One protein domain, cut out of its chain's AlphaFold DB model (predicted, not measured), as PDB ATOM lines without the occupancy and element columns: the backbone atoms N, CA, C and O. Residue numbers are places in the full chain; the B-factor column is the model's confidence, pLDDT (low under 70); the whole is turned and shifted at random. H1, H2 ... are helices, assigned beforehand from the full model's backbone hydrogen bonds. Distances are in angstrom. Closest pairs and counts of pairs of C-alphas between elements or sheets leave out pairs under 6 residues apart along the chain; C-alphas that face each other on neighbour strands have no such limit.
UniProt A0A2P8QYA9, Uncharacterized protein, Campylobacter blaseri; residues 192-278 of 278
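Overview. This is residues 192 to 278 of the 278 residues of an uncharacterized protein of Campylobacter blaseri (UniProt A0A2P8QYA9). Helices H1 and H3 lie side by side; H4 meets the beginning of H1 as a V, H5 folds back along H4, and H2 sits at one end. The printed part has 87 residues with five named helices, H1 to H5 in order, and no named strand: all helix. It is compact, radius of gyration of the C-alphas 12.6 A, spanning 37 by 25 by 21 A.

Arrangement. Start at H1, residues 192 to 204; it touches H3, residues 227 to 243, closest at C-alphas 195 and 236, 6.2 A, at a shallow tilt of 8 degrees. It touches H4, residues 254 to 267, closest at C-alphas 193 and 256, 4.9 A. H4 only just touches H2, residues 218 to 224, and H5, residues 270 to 276, with 3 pairs of C-alphas within 8 A each. Not every O i to N i+4 pair is within hydrogen-bond range in H3, 11 of 13, and H4, 8 of 10.

Along the chain. Find C-alpha 192 at (-27.192, -3.513, 31.108); H3 spans 24.6 A.

Size, cuts and confidence. H1 to H2 is a long link; pLDDT is under 70 at 14 residues, among them 267 to 273.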
ATOM      1  N   PHE A 192     -27.563  -4.255  29.891       79.12
ATOM      2  CA  PHE A 192     -27.192  -3.513  31.108       79.12
ATOM      3  C   PHE A 192     -26.281  -4.330  32.024       79.12
ATOM      4  O   PHE A 192     -25.350  -3.785  32.617       79.12
ATOM      5  N   ASN A 193     -26.507  -5.644  32.087       78.38
ATOM      6  CA  ASN A 193     -25.657  -6.560  32.832       78.38
ATOM      7  C   ASN A 193     -24.253  -6.652  32.207       78.38
ATOM      8  O   ASN A 193     -23.271  -6.480  32.917       78.38
ATOM      9  N   SER A 194     -24.145  -6.834  30.887       82.31
ATOM     10  CA  SER A 194     -22.882  -6.873  30.140       82.31
ATOM     11  C   SER A 194     -22.117  -5.553  30.242       82.31
ATOM     12  O   SER A 194     -20.917  -5.564  30.490       82.31
ATOM     13  N   ILE A 195     -22.810  -4.412  30.140       84.94
ATOM     14  CA  ILE A 195     -22.215  -3.089  30.383       84.94
ATOM     15  C   ILE A 195     -21.683  -3.002  31.816       84.94
ATOM     16  O   ILE A 195     -20.544  -2.588  32.025       84.94
ATOM     17  N   GLY A 196     -22.486  -3.405  32.804       83.38
ATOM     18  CA  GLY A 196     -22.075  -3.431  34.206       83.38
ATOM     19  C   GLY A 196     -20.822  -4.280  34.426       83.38
ATOM     20  O   GLY A 196     -19.866  -3.795  35.029       83.38
ATOM     21  N   LEU A 197     -20.798  -5.505  33.892       84.44
ATOM     22  CA  LEU A 197     -19.652  -6.416  33.966       84.44
ATOM     23  C   LEU A 197     -18.399  -5.806  33.338       84.44
ATOM     24  O   LEU A 197     -17.361  -5.784  33.991       84.44
ATOM     25  N   ASP A 198     -18.503  -5.234  32.137       88.94
ATOM     26  CA  ASP A 198     -17.380  -4.578  31.459       88.94
ATOM     27  C   ASP A 198     -16.791  -3.440  32.300       88.94
ATOM     28  O   ASP A 198     -15.570  -3.300  32.408       88.94
ATOM     29  N   LEU A 199     -17.647  -2.619  32.915       87.88
ATOM     30  CA  LEU A 199     -17.205  -1.544  33.801       87.88
ATOM     31  C   LEU A 199     -16.508  -2.109  35.051       87.88
ATOM     32  O   LEU A 199     -15.454  -1.599  35.441       87.88
ATOM     33  N   PHE A 200     -17.060  -3.160  35.670       87.44
ATOM     34  CA  PHE A 200     -16.456  -3.824  36.834       87.44
ATOM     35  C   PHE A 200     -15.100  -4.435  36.495       87.44
ATOM     36  O   PHE A 200     -14.125  -4.209  37.216       87.44
ATOM     37  N   ASP A 201     -15.014  -5.166  35.390       89.81
ATOM     38  CA  ASP A 201     -13.786  -5.811  34.945       89.81
ATOM     39  C   ASP A 201     -12.719  -4.796  34.561       89.81
ATOM     40  O   ASP A 201     -11.546  -4.986  34.893       89.81
ATOM     41  N   PHE A 202     -13.106  -3.674  33.954       91.94
ATOM     42  CA  PHE A 202     -12.172  -2.597  33.662       91.94
ATOM     43  C   PHE A 202     -11.553  -2.023  34.942       91.94
ATOM     44  O   PHE A 202     -10.328  -1.923  35.042       91.94
ATOM     45  N   VAL A 203     -12.371  -1.733  35.956       89.44
ATOM     46  CA  VAL A 203     -11.894  -1.249  37.263       89.44
ATOM     47  C   VAL A 203     -11.015  -2.294  37.961       89.44
ATOM     48  O   VAL A 203      -9.922  -1.972  38.440       89.44
ATOM     49  N   ARG A 204     -11.437  -3.563  37.947       90.00
ATOM     50  CA  ARG A 204     -10.694  -4.694  38.521       90.00
ATOM     51  C   ARG A 204      -9.342  -4.898  37.848       90.00
ATOM     52  O   ARG A 204      -8.348  -5.118  38.536       90.00
ATOM     53  N   SER A 205      -9.271  -4.740  36.527       92.75
ATOM     54  CA  SER A 205      -8.024  -4.844  35.755       92.75
ATOM     55  C   SER A 205      -6.980  -3.783  36.133       92.75
ATOM     56  O   SER A 205      -5.803  -3.924  35.803       92.75
ATOM     57  N   ARG A 206      -7.392  -2.719  36.834       93.06
ATOM     58  CA  ARG A 206      -6.517  -1.664  37.367       93.06
ATOM     59  C   ARG A 206      -6.181  -1.853  38.847       93.06
ATOM     60  O   ARG A 206      -5.551  -0.989  39.454       93.06
ATOM     61  N   GLY A 207      -6.548  -3.003  39.414       90.56
ATOM     62  CA  GLY A 207      -6.236  -3.394  40.787       90.56
ATOM     63  C   GLY A 207      -7.179  -2.797  41.829       90.56
ATOM     64  O   GLY A 207      -6.821  -2.744  43.005       90.56
ATOM     65  N   PHE A 208      -8.358  -2.326  41.419       88.06
ATOM     66  CA  PHE A 208      -9.359  -1.781  42.329       88.06
ATOM     67  C   PHE A 208     -10.528  -2.750  42.489       88.06
ATOM     68  O   PHE A 208     -11.034  -3.300  41.517       88.06
ATOM     69  N   GLU A 209     -10.984  -2.933  43.724       80.94
ATOM     70  CA  GLU A 209     -12.155  -3.745  44.036       80.94
ATOM     71  C   GLU A 209     -13.305  -2.821  44.455       80.94
ATOM     72  O   GLU A 209     -13.143  -1.983  45.343       80.94
ATOM     73  N   LEU A 210     -14.459  -2.959  43.802       76.38
ATOM     74  CA  LEU A 210     -15.679  -2.230  44.141       76.38
ATOM     75  C   LEU A 210     -16.598  -3.164  44.931       76.38
ATOM     76  O   LEU A 210     -17.167  -4.094  44.366       76.38
ATOM     77  N   LYS A 211     -16.752  -2.925  46.237       70.25
ATOM     78  CA  LYS A 211     -17.724  -3.644  47.075       70.25
ATOM     79  C   LYS A 211     -18.849  -2.713  47.465       70.25
ATOM     80  O   LYS A 211     -18.595  -1.582  47.882       70.25
ATOM     81  N   LYS A 212     -20.081  -3.211  47.384       67.12
ATOM     82  CA  LYS A 212     -21.251  -2.514  47.920       67.12
ATOM     83  C   LYS A 212     -20.968  -2.085  49.369       67.12
ATOM     84  O   LYS A 212     -20.370  -2.844  50.127       67.12
ATOM     85  N   ASP A 213     -21.342  -0.854  49.708       67.69
ATOM     86  CA  ASP A 213     -21.232  -0.288  51.060       67.69
ATOM     87  C   ASP A 213     -19.795  -0.144  51.613       67.69
ATOM     88  O   ASP A 213     -19.598   0.025  52.816       67.69
ATOM     89  N   THR A 214     -18.771  -0.145  50.747       69.81
ATOM     90  CA  THR A 214     -17.386   0.167  51.147       69.81
ATOM     91  C   THR A 214     -16.958   1.563  50.715       69.81
ATOM     92  O   THR A 214     -17.289   2.037  49.630       69.81
ATOM     93  N   LYS A 215     -16.184   2.238  51.572       77.12
ATOM     94  CA  LYS A 215     -15.559   3.514  51.221       77.12
ATOM     95  C   LYS A 215     -14.419   3.260  50.237       77.12
ATOM     96  O   LYS A 215     -13.521   2.468  50.522       77.12
ATOM     97  N   LEU A 216     -14.438   3.956  49.104       79.56
ATOM     98  CA  LEU A 216     -13.372   3.863  48.115       79.56
ATOM     99  C   LEU A 216     -12.053   4.406  48.672       79.56
ATOM    100  O   LEU A 216     -12.014   5.374  49.435       79.56
ATOM    101  N   SER A 217     -10.943   3.798  48.256       85.31
ATOM    102  CA  SER A 217      -9.632   4.410  48.466       85.31
ATOM    103  C   SER A 217      -9.509   5.671  47.605       85.31
ATOM    104  O   SER A 217     -10.001   5.701  46.480       85.31
ATOM    105  N   LYS A 218      -8.760   6.681  48.068       87.12
ATOM    106  CA  LYS A 218      -8.494   7.908  47.290       87.12
ATOM    107  C   LYS A 218      -7.899   7.613  45.903       87.12
ATOM    108  O   LYS A 218      -8.144   8.335  44.945       87.12
ATOM    109  N   LYS A 219      -7.123   6.528  45.785       89.62
ATOM    110  CA  LYS A 219      -6.552   6.072  44.510       89.62
ATOM    111  C   LYS A 219      -7.635   5.547  43.558       89.62
ATOM    112  O   LYS A 219      -7.602   5.890  42.381       89.62
ATOM    113  N   ALA A 220      -8.591   4.768  44.068       87.81
ATOM    114  CA  ALA A 220      -9.739   4.296  43.295       87.81
ATOM    115  C   ALA A 220     -10.668   5.458  42.906       87.81
ATOM    116  O   ALA A 220     -11.076   5.544  41.754       87.81
ATOM    117  N   GLU A 221     -10.932   6.395  43.825       86.69
ATOM    118  CA  GLU A 221     -11.707   7.608  43.524       86.69
ATOM    119  C   GLU A 221     -11.057   8.418  42.398       86.69
ATOM    120  O   GLU A 221     -11.716   8.723  41.408       86.69
ATOM    121  N   ASN A 222      -9.756   8.708  42.495       89.44
ATOM    122  CA  ASN A 222      -9.033   9.434  41.449       89.44
ATOM    123  C   ASN A 222      -9.076   8.700  40.098       89.44
ATOM    124  O   ASN A 222      -9.207   9.340  39.058       89.44
ATOM    125  N   PHE A 223      -8.983   7.367  40.102       90.94
ATOM    126  CA  PHE A 223      -9.087   6.569  38.881       90.94
ATOM    127  C   PHE A 223     -10.473   6.674  38.232       90.94
ATOM    128  O   PHE A 223     -10.554   6.902  37.026       90.94
ATOM    129  N   LEU A 224     -11.554   6.588  39.012       87.62
ATOM    130  CA  LEU A 224     -12.927   6.723  38.503       87.62
ATOM    131  C   LEU A 224     -13.233   8.125  37.940       87.62
ATOM    132  O   LEU A 224     -14.202   8.286  37.206       87.62
ATOM    133  N   HIS A 225     -12.402   9.129  38.239       86.88
ATOM    134  CA  HIS A 225     -12.484  10.476  37.658       86.88
ATOM    135  C   HIS A 225     -11.429  10.732  36.568       86.88
ATOM    136  O   HIS A 225     -11.318  11.846  36.058       86.88
ATOM    137  N   SER A 226     -10.624   9.729  36.212       90.94
ATOM    138  CA  SER A 226      -9.598   9.863  35.179       90.94
ATOM    139  C   SER A 226     -10.199   9.855  33.770       90.94
ATOM    140  O   SER A 226     -11.224   9.218  33.520       90.94
ATOM    141  N   ASN A 227      -9.509  10.495  32.819       93.38
ATOM    142  CA  ASN A 227      -9.894  10.465  31.402       93.38
ATOM    143  C   ASN A 227      -9.945   9.036  30.838       93.38
ATOM    144  O   ASN A 227     -10.762   8.752  29.970       93.38
ATOM    145  N   GLU A 228      -9.090   8.134  31.330       94.25
ATOM    146  CA  GLU A 228      -9.083   6.729  30.913       94.25
ATOM    147  C   GLU A 228     -10.426   6.056  31.228       94.25
ATOM    148  O   GLU A 228     -11.069   5.508  30.332       94.25
ATOM    149  N   TYR A 229     -10.875   6.144  32.484       90.69
ATOM    150  CA  TYR A 229     -12.152   5.567  32.897       90.69
ATOM    151  C   TYR A 229     -13.336   6.266  32.227       90.69
ATOM    152  O   TYR A 229     -14.232   5.592  31.726       90.69
ATOM    153  N   ILE A 230     -13.323   7.601  32.165       88.00
ATOM    154  CA  ILE A 230     -14.388   8.395  31.538       88.00
ATOM    155  C   ILE A 230     -14.582   8.003  30.069       88.00
ATOM    156  O   ILE A 230     -15.713   7.766  29.651       88.00
ATOM    157  N   ASN A 231     -13.495   7.871  29.304       92.25
ATOM    158  CA  ASN A 231     -13.566   7.486  27.894       92.25
ATOM    159  C   ASN A 231     -14.085   6.053  27.719       92.25
ATOM    160  O   ASN A 231     -14.932   5.812  26.859       92.25
ATOM    161  N   PHE A 232     -13.606   5.105  28.535       92.19
ATOM    162  CA  PHE A 232     -14.093   3.724  28.500       92.19
ATOM    163  C   PHE A 232     -15.585   3.654  28.846       92.19
ATOM    164  O   PHE A 232     -16.368   3.065  28.104       92.19
ATOM    165  N   ARG A 233     -15.989   4.314  29.935       88.88
ATOM    166  CA  ARG A 233     -17.382   4.414  30.370       88.88
ATOM    167  C   ARG A 233     -18.257   4.991  29.265       88.88
ATOM    168  O   ARG A 233     -19.249   4.366  28.913       88.88
ATOM    169  N   ASP A 234     -17.906   6.146  28.705       87.81
ATOM    170  CA  ASP A 234     -18.727   6.812  27.685       87.81
ATOM    171  C   ASP A 234     -18.889   5.952  26.422       87.81
ATOM    172  O   ASP A 234     -19.973   5.918  25.831       87.81
ATOM    173  N   GLU A 235     -17.865   5.172  26.057       91.31
ATOM    174  CA  GLU A 235     -17.960   4.181  24.980       91.31
ATOM    175  C   GLU A 235     -18.995   3.096  25.282       91.31
ATOM    176  O   GLU A 235     -19.768   2.742  24.392       91.31
ATOM    177  N   LYS A 236     -19.067   2.604  26.525       89.44
ATOM    178  CA  LYS A 236     -20.085   1.621  26.935       89.44
ATOM    179  C   LYS A 236     -21.470   2.242  27.040       89.44
ATOM    180  O   LYS A 236     -22.461   1.645  26.628       89.44
ATOM    181  N   MET A 237     -21.541   3.476  27.527       85.44
ATOM    182  CA  MET A 237     -22.802   4.144  27.818       85.44
ATOM    183  C   MET A 237     -23.640   4.466  26.588       85.44
ATOM    184  O   MET A 237     -24.865   4.485  26.697       85.44
ATOM    185  N   LYS A 238     -23.033   4.633  25.407       89.00
ATOM    186  CA  LYS A 238     -23.796   4.804  24.157       89.00
ATOM    187  C   LYS A 238     -24.802   3.665  23.913       89.00
ATOM    188  O   LYS A 238     -25.880   3.922  23.388       89.00
ATOM    189  N   TRP A 239     -24.484   2.438  24.339       88.88
ATOM    190  CA  TRP A 239     -25.353   1.265  24.211       88.88
ATOM    191  C   TRP A 239     -26.574   1.361  25.123       88.88
ATOM    192  O   TRP A 239     -27.702   1.214  24.656       88.88
ATOM    193  N   ALA A 240     -26.362   1.697  26.396       84.56
ATOM    194  CA  ALA A 240     -27.446   1.929  27.347       84.56
ATOM    195  C   ALA A 240     -28.341   3.107  26.926       84.56
ATOM    196  O   ALA A 240     -29.562   3.001  26.998       84.56
ATOM    197  N   TYR A 241     -27.763   4.212  26.441       85.19
ATOM    198  CA  TYR A 241     -28.552   5.348  25.954       85.19
ATOM    199  C   TYR A 241     -29.425   4.991  24.760       85.19
ATOM    200  O   TYR A 241     -30.562   5.449  24.687       85.19
ATOM    201  N   GLU A 242     -28.895   4.210  23.821       87.69
ATOM    202  CA  GLU A 242     -29.667   3.769  22.667       87.69
ATOM    203  C   GLU A 242     -30.840   2.889  23.097       87.69
ATOM    204  O   GLU A 242     -31.964   3.119  22.670       87.69
ATOM    205  N   TYR A 243     -30.602   1.952  24.013       82.94
ATOM    206  CA  TYR A 243     -31.640   1.093  24.571       82.94
ATOM    207  C   TYR A 243     -32.784   1.873  25.223       82.94
ATOM    208  O   TYR A 243     -33.954   1.637  24.932       82.94
ATOM    209  N   LEU A 244     -32.446   2.854  26.062       81.62
ATOM    210  CA  LEU A 244     -33.406   3.669  26.812       81.62
ATOM    211  C   LEU A 244     -34.216   4.642  25.943       81.62
ATOM    212  O   LEU A 244     -35.046   5.383  26.460       81.62
ATOM    213  N   LYS A 245     -33.995   4.677  24.624       84.62
ATOM    214  CA  LYS A 245     -34.935   5.326  23.695       84.62
ATOM    215  C   LYS A 245     -36.211   4.504  23.493       84.62
ATOM    216  O   LYS A 245     -37.197   5.055  23.016       84.62
ATOM    217  N   HIS A 246     -36.176   3.210  23.813       80.44
ATOM    218  CA  HIS A 246     -37.232   2.246  23.489       80.44
ATOM    219  C   HIS A 246     -37.942   1.664  24.714       80.44
ATOM    220  O   HIS A 246     -39.015   1.086  24.569       80.44
ATOM    221  N   ILE A 247     -37.354   1.792  25.904       78.56
ATOM    222  CA  ILE A 247     -37.887   1.249  27.155       78.56
ATOM    223  C   ILE A 247     -37.587   2.201  28.312       78.56
ATOM    224  O   ILE A 247     -36.506   2.793  28.364       78.56
ATOM    225  N   ASP A 248     -38.535   2.322  29.242       79.25
ATOM    226  CA  ASP A 248     -38.351   3.091  30.473       79.25
ATOM    227  C   ASP A 248     -37.407   2.334  31.418       79.25
ATOM    228  O   ASP A 248     -37.517   1.113  31.573       79.25
ATOM    229  N   TYR A 249     -36.509   3.036  32.123       77.94
ATOM    230  CA  TYR A 249     -35.568   2.367  33.026       77.94
ATOM    231  C   TYR A 249     -36.316   1.554  34.077       77.94
ATOM    232  O   TYR A 249     -35.901   0.446  34.403       77.94
ATOM    233  N   LYS A 250     -37.453   2.053  34.583       79.56
ATOM    234  CA  LYS A 250     -38.280   1.375  35.598       79.56
ATOM    235  C   LYS A 250     -38.687  -0.054  35.201       79.56
ATOM    236  O   LYS A 250     -38.754  -0.897  36.090       79.56
ATOM    237  N   ASP A 251     -38.831  -0.335  33.906       77.62
ATOM    238  CA  ASP A 251     -39.302  -1.622  33.384       77.62
ATOM    239  C   ASP A 251     -38.173  -2.655  33.220       77.62
ATOM    240  O   ASP A 251     -38.435  -3.833  32.993       77.62
ATOM    241  N   ILE A 252     -36.908  -2.245  33.385       76.94
ATOM    242  CA  ILE A 252     -35.755  -3.154  33.386       76.94
ATOM    243  C   ILE A 252     -35.716  -3.955  34.707       76.94
ATOM    244  O   ILE A 252     -35.953  -3.415  35.791       76.94
ATOM    245  N   GLU A 253     -35.369  -5.241  34.658       75.50
ATOM    246  CA  GLU A 253     -35.259  -6.076  35.863       75.50
ATOM    247  C   GLU A 253     -34.179  -5.578  36.841       75.50
ATOM    248  O   GLU A 253     -33.070  -5.205  36.448       75.50
ATOM    249  N   GLN A 254     -34.464  -5.639  38.149       75.00
ATOM    250  CA  GLN A 254     -33.549  -5.153  39.194       75.00
ATOM    251  C   GLN A 254     -32.172  -5.833  39.159       75.00
ATOM    252  O   GLN A 254     -31.152  -5.195  39.416       75.00
ATOM    253  N   SER A 255     -32.131  -7.119  38.807       71.06
ATOM    254  CA  SER A 255     -30.897  -7.895  38.635       71.06
ATOM    255  C   SER A 255     -29.950  -7.271  37.602       71.06
ATOM    256  O   SER A 255     -28.735  -7.328  37.773       71.06
ATOM    257  N   GLN A 256     -30.493  -6.626  36.568       72.19
ATOM    258  CA  GLN A 256     -29.731  -5.994  35.487       72.19
ATOM    259  C   GLN A 256     -29.306  -4.567  35.845       72.19
ATOM    260  O   GLN A 256     -28.273  -4.087  35.381       72.19
ATOM    261  N   LYS A 257     -30.080  -3.900  36.707       73.00
ATOM    262  CA  LYS A 257     -29.795  -2.550  37.209       73.00
ATOM    263  C   LYS A 257     -28.746  -2.529  38.307       73.00
ATOM    264  O   LYS A 257     -28.000  -1.563  38.406       73.00
ATOM    265  N   PHE A 258     -28.661  -3.584  39.115       74.56
ATOM    266  CA  PHE A 258     -27.875  -3.592  40.348       74.56
ATOM    267  C   PHE A 258     -26.409  -3.170  40.156       74.56
ATOM    268  O   PHE A 258     -25.905  -2.316  40.882       74.56
ATOM    269  N   MET A 259     -25.721  -3.721  39.151       72.31
ATOM    270  CA  MET A 259     -24.331  -3.337  38.870       72.31
ATOM    271  C   MET A 259     -24.213  -1.894  38.380       72.31
ATOM    272  O   MET A 259     -23.266  -1.192  38.733       72.31
ATOM    273  N   PHE A 260     -25.199  -1.434  37.618       73.75
ATOM    274  CA  PHE A 260     -25.269  -0.068  37.120       73.75
ATOM    275  C   PHE A 260     -25.487   0.950  38.255       73.75
ATOM    276  O   PHE A 260     -24.816   1.981  38.315       73.75
ATOM    277  N   GLU A 261     -26.363   0.631  39.210       75.25
ATOM    278  CA  GLU A 261     -26.627   1.430  40.412       75.25
ATOM    279  C   GLU A 261     -25.383   1.551  41.306       75.25
ATOM    280  O   GLU A 261     -25.096   2.632  41.825       75.25
ATOM    281  N   ILE A 262     -24.598   0.473  41.444       73.75
ATOM    282  CA  ILE A 262     -23.325   0.511  42.177       73.75
ATOM    283  C   ILE A 262     -22.376   1.547  41.562       73.75
ATOM    284  O   ILE A 262     -21.802   2.364  42.285       73.75
ATOM    285  N   PHE A 263     -22.242   1.563  40.234       73.31
ATOM    286  CA  PHE A 263     -21.407   2.553  39.556       73.31
ATOM    287  C   PHE A 263     -21.907   3.982  39.749       73.31
ATOM    288  O   PHE A 263     -21.098   4.865  40.038       73.31
ATOM    289  N   CYS A 264     -23.219   4.210  39.667       73.00
ATOM    290  CA  CYS A 264     -23.812   5.531  39.894       73.00
ATOM    291  C   CYS A 264     -23.507   6.077  41.297       73.00
ATOM    292  O   CYS A 264     -23.243   7.272  41.459       73.00
ATOM    293  N   ASN A 265     -23.497   5.200  42.303       71.50
ATOM    294  CA  ASN A 265     -23.170   5.571  43.678       71.50
ATOM    295  C   ASN A 265     -21.693   5.951  43.851       71.50
ATOM    296  O   ASN A 265     -21.378   6.867  44.613       71.50
ATOM    297  N   PHE A 266     -20.784   5.285  43.136       70.94
ATOM    298  CA  PHE A 266     -19.343   5.487  43.294       70.94
ATOM    299  C   PHE A 266     -18.761   6.638  42.473       70.94
ATOM    300  O   PHE A 266     -17.809   7.279  42.916       70.94
ATOM    301  N   THR A 267     -19.310   6.922  41.296       66.81
ATOM    302  CA  THR A 267     -18.723   7.902  40.366       66.81
ATOM    303  C   THR A 267     -19.267   9.318  40.539       66.81
ATOM    304  O   THR A 267     -18.701  10.251  39.980       66.81
ATOM    305  N   LYS A 268     -20.364   9.501  41.298       64.25
ATOM    306  CA  LYS A 268     -21.131  10.767  41.379       64.25
ATOM    307  C   LYS A 268     -21.486  11.352  40.003       64.25
ATOM    308  O   LYS A 268     -21.733  12.547  39.884       64.25
ATOM    309  N   ASP A 269     -21.525  10.513  38.978       65.56
ATOM    310  CA  ASP A 269     -21.700  10.924  37.598       65.56
ATOM    311  C   ASP A 269     -23.159  11.294  37.326       65.56
ATOM    312  O   ASP A 269     -24.050  10.441  37.325       65.56
ATOM    313  N   GLU A 270     -23.407  12.582  37.101       69.75
ATOM    314  CA  GLU A 270     -24.750  13.090  36.834       69.75
ATOM    315  C   GLU A 270     -25.346  12.509  35.543       69.75
ATOM    316  O   GLU A 270     -26.548  12.260  35.509       69.75
ATOM    317  N   LYS A 271     -24.532  12.166  34.532       68.12
ATOM    318  CA  LYS A 271     -25.035  11.535  33.299       68.12
ATOM    319  C   LYS A 271     -25.577  10.128  33.562       68.12
ATOM    320  O   LYS A 271     -26.624   9.746  33.047       68.12
ATOM    321  N   LEU A 272     -24.886   9.360  34.405       66.50
ATOM    322  CA  LEU A 272     -25.353   8.039  34.835       66.50
ATOM    323  C   LEU A 272     -26.595   8.139  35.737       66.50
ATOM    324  O   LEU A 272     -27.503   7.318  35.635       66.50
ATOM    325  N   LYS A 273     -26.683   9.174  36.581       69.69
ATOM    326  CA  LYS A 273     -27.881   9.426  37.399       69.69
ATOM    327  C   LYS A 273     -29.089   9.855  36.569       69.69
ATOM    328  O   LYS A 273     -30.207   9.499  36.926       69.69
ATOM    329  N   GLU A 274     -28.894  10.611  35.491       71.00
ATOM    330  CA  GLU A 274     -29.969  10.983  34.560       71.00
ATOM    331  C   GLU A 274     -30.611   9.755  33.909       71.00
ATOM    332  O   GLU A 274     -31.822   9.736  33.710       71.00
ATOM    333  N   ILE A 275     -29.826   8.706  33.647       68.12
ATOM    334  CA  ILE A 275     -30.329   7.429  33.128       68.12
ATOM    335  C   ILE A 275     -31.271   6.739  34.112       68.12
ATOM    336  O   ILE A 275     -32.338   6.296  33.708       68.12
ATOM    337  N   ILE A 276     -30.904   6.671  35.394       65.94
ATOM    338  CA  ILE A 276     -31.727   6.013  36.424       65.94
ATOM    339  C   ILE A 276     -33.071   6.736  36.623       65.94
ATOM    340  O   ILE A 276     -34.047   6.128  37.056       65.94
ATOM    341  N   LYS A 277     -33.129   8.039  36.319       66.31
ATOM    342  CA  LYS A 277     -34.328   8.874  36.488       66.31
ATOM    343  C   LYS A 277     -35.323   8.806  35.319       66.31
ATOM    344  O   LYS A 277     -36.408   9.362  35.478       66.31
ATOM    345  N   LYS A 278     -34.955   8.220  34.174       60.06
ATOM    346  CA  LYS A 278     -35.827   8.077  32.994       60.06
ATOM    347  C   LYS A 278     -36.762   6.883  33.129       60.06
ATOM    348  O   LYS A 278     -37.986   7.086  33.071       60.06
TER     349      LYS A 278